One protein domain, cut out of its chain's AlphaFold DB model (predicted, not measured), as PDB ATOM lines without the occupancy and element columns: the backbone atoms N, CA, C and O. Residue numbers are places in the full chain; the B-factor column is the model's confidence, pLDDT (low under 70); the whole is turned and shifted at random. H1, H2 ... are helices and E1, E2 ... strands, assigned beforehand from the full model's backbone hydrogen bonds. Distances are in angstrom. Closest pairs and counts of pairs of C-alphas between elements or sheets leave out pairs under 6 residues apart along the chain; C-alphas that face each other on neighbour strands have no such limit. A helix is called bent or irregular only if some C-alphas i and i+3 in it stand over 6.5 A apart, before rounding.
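Overview. This is residues 40 to 80 of the 101 residues of an uncharacterized protein of Streptomyces sp. CAI-21 (UniProt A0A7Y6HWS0). A long two-stranded hairpin of E1 and E2 makes a rod, and after E2 the chain folds back along it to a short helix, H1, near the hairpin's loop. The printed part has 41 residues with E1, E2 and H1 in that order, the sheet E1 - E2 antiparallel, and the class mixed, helices and strands. It is only just loose, close to compact, with a radius of gyration of the C-alphas of 11.2 A and spans of 34 by 15 by 13 A.

Arrangement. E1, residues 44 to 49, and E2, residues 59 to 64, form an antiparallel hairpin at 158 degrees; N 45 and O 63 are 2.8 A apart, within hydrogen-bond range. The closest C-alphas of E2 and H1, residues 71 to 80, are those of Ala 61 and Ile 74, 7.3 A apart. E1 and H1 are apart. In H1, 4 of 6 O i to N i+4 pairs are within hydrogen-bond range.

Along the chain. E1 begins at C-alpha 44 (-59.123, -32.380, 0.895) and is 16.0 A long; E2 is 16.6 A. H1, 14.7 A, ends at C-alpha 80 (-34.698, -24.544, 1.501); it is only just irregular, with C-alphas 74 and 77 6.55 A apart.

Size, cuts and confidence. The C-alphas farthest apart, of Val 40 and Glu 55, are 34.6 A apart. The printed part has no cut, both links are short, and no printed residue is under 70 in pLDDT.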
ATOM      1  N   VAL A  40     -67.341 -27.569  -0.640       93.12
ATOM      2  CA  VAL A  40     -66.171 -28.027  -1.415       93.12
ATOM      3  C   VAL A  40     -64.857 -27.699  -0.696       93.12
ATOM      4  O   VAL A  40     -63.922 -28.496  -0.738       93.12
ATOM      5  N   SER A  41     -64.796 -26.564   0.006       94.31
ATOM      6  CA  SER A  41     -63.606 -26.117   0.741       94.31
ATOM      7  C   SER A  41     -63.248 -27.002   1.938       94.31
ATOM      8  O   SER A  41     -62.090 -27.053   2.338       94.31
ATOM      9  N   GLN A  42     -64.214 -27.742   2.486       93.88
ATOM     10  CA  GLN A  42     -63.974 -28.731   3.541       93.88
ATOM     11  C   GLN A  42     -63.442 -30.067   3.004       93.88
ATOM     12  O   GLN A  42     -62.989 -30.903   3.781       93.88
ATOM     13  N   GLY A  43     -63.490 -30.288   1.687       91.88
ATOM     14  CA  GLY A  43     -62.821 -31.426   1.065       91.88
ATOM     15  C   GLY A  43     -61.301 -31.264   1.097       91.88
ATOM     16  O   GLY A  43     -60.787 -30.147   1.118       91.88
ATOM     17  N   ALA A  44     -60.573 -32.378   1.043       92.69
ATOM     18  CA  ALA A  44     -59.123 -32.380   0.895       92.69
ATOM     19  C   ALA A  44     -58.725 -32.797  -0.525       92.69
ATOM     20  O   ALA A  44     -59.296 -33.717  -1.110       92.69
ATOM     21  N   LYS A  45     -57.703 -32.138  -1.066       91.75
ATOM     22  CA  LYS A  45     -57.007 -32.522  -2.291       91.75
ATOM     23  C   LYS A  45     -55.544 -32.767  -1.953       91.75
ATOM     24  O   LYS A  45     -54.889 -31.900  -1.382       91.75
ATOM     25  N   ALA A  46     -55.046 -33.938  -2.328       93.75
ATOM     26  CA  ALA A  46     -53.661 -34.340  -2.133       93.75
ATOM     27  C   ALA A  46     -52.933 -34.417  -3.482       93.75
ATOM     28  O   ALA A  46     -53.473 -34.947  -4.454       93.75
ATOM     29  N   LEU A  47     -51.710 -33.891  -3.545       93.19
ATOM     30  CA  LEU A  47     -50.797 -34.063  -4.672       93.19
ATOM     31  C   LEU A  47     -49.517 -34.725  -4.182       93.19
ATOM     32  O   LEU A  47     -48.938 -34.280  -3.195       93.19
ATOM     33  N   VAL A  48     -49.052 -35.734  -4.912       91.81
ATOM     34  CA  VAL A  48     -47.712 -36.296  -4.738       91.81
ATOM     35  C   VAL A  48     -46.816 -35.698  -5.818       91.81
ATOM     36  O   VAL A  48     -47.038 -35.909  -7.009       91.81
ATOM     37  N   CYS A  49     -45.822 -34.923  -5.402       89.50
ATOM     38  CA  CYS A  49     -44.945 -34.149  -6.270       89.50
ATOM     39  C   CYS A  49     -43.500 -34.646  -6.157       89.50
ATOM     40  O   CYS A  49     -43.034 -34.990  -5.075       89.50
ATOM     41  N   ARG A  50     -42.753 -34.611  -7.263       88.44
ATOM     42  CA  ARG A  50     -41.285 -34.685  -7.241       88.44
ATOM     43  C   ARG A  50     -40.718 -33.362  -7.720       88.44
ATOM     44  O   ARG A  50     -41.242 -32.776  -8.669       88.44
ATOM     45  N   VAL A  51     -39.653 -32.898  -7.075       86.06
ATOM     46  CA  VAL A  51     -38.963 -31.679  -7.497       86.06
ATOM     47  C   VAL A  51     -37.871 -32.059  -8.487       86.06
ATOM     48  O   VAL A  51     -36.962 -32.819  -8.169       86.06
ATOM     49  N   LYS A  52     -37.979 -31.558  -9.718       86.06
ATOM     50  CA  LYS A  52     -37.015 -31.860 -10.779       86.06
ATOM     51  C   LYS A  52     -35.614 -31.389 -10.369       86.06
ATOM     52  O   LYS A  52     -35.452 -30.235  -9.984       86.06
ATOM     53  N   GLY A  53     -34.620 -32.264 -10.517       86.25
ATOM     54  CA  GLY A  53     -33.217 -31.959 -10.214       86.25
ATOM     55  C   GLY A  53     -32.842 -32.073  -8.735       86.25
ATOM     56  O   GLY A  53     -31.724 -31.720  -8.381       86.25
ATOM     57  N   ILE A  54     -33.750 -32.559  -7.884       83.25
ATOM     58  CA  ILE A  54     -33.476 -32.853  -6.478       83.25
ATOM     59  C   ILE A  54     -33.755 -34.334  -6.239       83.25
ATOM     60  O   ILE A  54     -34.894 -34.784  -6.364       83.25
ATOM     61  N   GLU A  55     -32.720 -35.073  -5.851       83.69
ATOM     62  CA  GLU A  55     -32.838 -36.458  -5.392       83.69
ATOM     63  C   GLU A  55     -33.315 -36.468  -3.932       83.69
ATOM     64  O   GLU A  55     -32.533 -36.605  -2.995       83.69
ATOM     65  N   ALA A  56     -34.617 -36.247  -3.736       78.69
ATOM     66  CA  ALA A  56     -35.275 -36.267  -2.432       78.69
ATOM     67  C   ALA A  56     -36.565 -37.109  -2.472       78.69
ATOM     68  O   ALA A  56     -37.139 -37.311  -3.551       78.69
ATOM     69  N   PRO A  57     -37.063 -37.579  -1.309       80.25
ATOM     70  CA  PRO A  57     -38.376 -38.209  -1.216       80.25
ATOM     71  C   PRO A  57     -39.482 -37.331  -1.819       80.25
ATOM     72  O   PRO A  57     -39.413 -36.101  -1.796       80.25
ATOM     73  N   GLY A  58     -40.521 -37.972  -2.361       85.62
ATOM     74  CA  GLY A  58     -41.678 -37.265  -2.909       85.62
ATOM     75  C   GLY A  58     -42.369 -36.386  -1.861       85.62
ATOM     76  O   GLY A  58     -42.445 -36.733  -0.686       85.62
ATOM     77  N   VAL A  59     -42.897 -35.252  -2.303       89.19
ATOM     78  CA  VAL A  59     -43.589 -34.266  -1.471       89.19
ATOM     79  C   VAL A  59     -45.087 -34.521  -1.547       89.19
ATOM     80  O   VAL A  59     -45.650 -34.522  -2.640       89.19
ATOM     81  N   LEU A  60     -45.743 -34.691  -0.400       92.12
ATOM     82  CA  LEU A  60     -47.200 -34.744  -0.306       92.12
ATOM     83  C   LEU A  60     -47.742 -33.360   0.069       92.12
ATOM     84  O   LEU A  60     -47.531 -32.887   1.182       92.12
ATOM     85  N   ALA A  61     -48.454 -32.715  -0.851       91.94
ATOM     86  CA  ALA A  61     -49.126 -31.443  -0.604       91.94
ATOM     87  C   ALA A  61     -50.630 -31.669  -0.420       91.94
ATOM     88  O   ALA A  61     -51.303 -32.109  -1.352       91.94
ATOM     89  N   VAL A  62     -51.156 -31.339   0.764       93.81
ATOM     90  CA  VAL A  62     -52.589 -31.414   1.085       93.81
ATOM     91  C   VAL A  62     -53.164 -30.005   1.187       93.81
ATOM     92  O   VAL A  62     -52.600 -29.135   1.848       93.81
ATOM     93  N   LEU A  63     -54.282 -29.766   0.510       94.50
ATOM     94  CA  LEU A  63     -54.968 -28.478   0.466       94.50
ATOM     95  C   LEU A  63     -56.486 -28.668   0.516       94.50
ATOM     96  O   LEU A  63     -56.999 -29.737   0.190       94.50
ATOM     97  N   ALA A  64     -57.195 -27.602   0.879       94.38
ATOM     98  CA  ALA A  64     -58.644 -27.521   0.746       94.38
ATOM     99  C   ALA A  64     -59.084 -27.730  -0.718       94.38
ATOM    100  O   ALA A  64     -58.382 -27.328  -1.650       94.38
ATOM    101  N   GLY A  65     -60.240 -28.362  -0.918       91.94
ATOM    102  CA  GLY A  65     -60.713 -28.834  -2.223       91.94
ATOM    103  C   GLY A  65     -61.006 -27.728  -3.238       91.94
ATOM    104  O   GLY A  65     -60.938 -27.963  -4.442       91.94
ATOM    105  N   ASP A  66     -61.282 -26.515  -2.765       92.44
ATOM    106  CA  ASP A  66     -61.509 -25.313  -3.571       92.44
ATOM    107  C   ASP A  66     -60.209 -24.569  -3.925       92.44
ATOM    108  O   ASP A  66     -60.202 -23.693  -4.796       92.44
ATOM    109  N   ARG A  67     -59.085 -24.916  -3.287       93.31
ATOM    110  CA  ARG A  67     -57.801 -24.259  -3.532       93.31
ATOM    111  C   ARG A  67     -57.093 -24.829  -4.755       93.31
ATOM    112  O   ARG A  67     -57.183 -26.005  -5.113       93.31
ATOM    113  N   ARG A  68     -56.303 -23.965  -5.391       90.44
ATOM    114  CA  ARG A  68     -55.368 -24.345  -6.451       90.44
ATOM    115  C   ARG A  68     -53.965 -24.454  -5.873       90.44
ATOM    116  O   ARG A  68     -53.525 -23.583  -5.129       90.44
ATOM    117  N   ALA A  69     -53.270 -25.528  -6.229       90.38
ATOM    118  CA  ALA A  69     -51.888 -25.732  -5.829       90.38
ATOM    119  C   ALA A  69     -50.966 -24.829  -6.660       90.38
ATOM    120  O   ALA A  69     -50.891 -24.960  -7.882       90.38
ATOM    121  N   GLU A  70     -50.244 -23.931  -5.994       91.62
ATOM    122  CA  GLU A  70     -49.181 -23.142  -6.608       91.62
ATOM    123  C   GLU A  70     -47.853 -23.894  -6.456       91.62
ATOM    124  O   GLU A  70     -47.210 -23.847  -5.408       91.62
ATOM    125  N   LEU A  71     -47.433 -24.612  -7.504       87.75
ATOM    126  CA  LEU A  71     -46.274 -25.517  -7.434       87.75
ATOM    127  C   LEU A  71     -44.983 -24.812  -6.995       87.75
ATOM    128  O   LEU A  71     -44.195 -25.389  -6.254       87.75
ATOM    129  N   LYS A  72     -44.791 -23.544  -7.380       87.38
ATOM    130  CA  LYS A  72     -43.630 -22.742  -6.957       87.38
ATOM    131  C   LYS A  72     -43.536 -22.621  -5.432       87.38
ATOM    132  O   LYS A  72     -42.448 -22.733  -4.876       87.38
ATOM    133  N   ARG A  73     -44.679 -22.458  -4.756       88.12
ATOM    134  CA  ARG A  73     -44.752 -22.390  -3.291       88.12
ATOM    135  C   ARG A  73     -44.556 -23.739  -2.612       88.12
ATOM    136  O   ARG A  73     -44.122 -23.765  -1.470       88.12
ATOM    137  N   ILE A  74     -44.843 -24.839  -3.308       85.44
ATOM    138  CA  ILE A  74     -44.565 -26.198  -2.821       85.44
ATOM    139  C   ILE A  74     -43.065 -26.509  -2.929       85.44
ATOM    140  O   ILE A  74     -42.498 -27.119  -2.030       85.44
ATOM    141  N   VAL A  75     -42.405 -26.066  -4.005       85.38
ATOM    142  CA  VAL A  75     -40.977 -26.327  -4.255       85.38
ATOM    143  C   VAL A  75     -40.061 -25.524  -3.328       85.38
ATOM    144  O   VAL A  75     -39.074 -26.064  -2.837       85.38
ATOM    145  N   ALA A  76     -40.374 -24.252  -3.068       85.62
ATOM    146  CA  ALA A  76     -39.530 -23.363  -2.265       85.62
ATOM    147  C   ALA A  76     -39.089 -23.939  -0.894       85.62
ATOM    148  O   ALA A  76     -37.885 -23.955  -0.637       85.62
ATOM    149  N   PRO A  77     -39.986 -24.457  -0.027       83.31
ATOM    150  CA  PRO A  77     -39.582 -25.026   1.261       83.31
ATOM    151  C   PRO A  77     -38.745 -26.305   1.121       83.31
ATOM    152  O   PRO A  77     -37.867 -26.544   1.942       83.31
ATOM    153  N   VAL A  78     -38.967 -27.094   0.066       82.50
ATOM    154  CA  VAL A  78     -38.207 -28.328  -0.211       82.50
ATOM    155  C   VAL A  78     -36.771 -27.999  -0.610       82.50
ATOM    156  O   VAL A  78     -35.829 -28.644  -0.161       82.50
ATOM    157  N   VAL A  79     -36.586 -26.959  -1.427       79.25
ATOM    158  CA  VAL A  79     -35.252 -26.455  -1.782       79.25
ATOM    159  C   VAL A  79     -34.556 -25.854  -0.557       79.25
ATOM    160  O   VAL A  79     -33.370 -26.082  -0.348       79.25
ATOM    161  N   ALA A  80     -35.278 -25.116   0.288       80.44
ATOM    162  CA  ALA A  80     -34.698 -24.544   1.501       80.44
ATOM    163  C   ALA A  80     -34.217 -25.628   2.483       80.44
ATOM    164  O   ALA A  80     -33.147 -25.483   3.069       80.44
TER     165      ALA A  80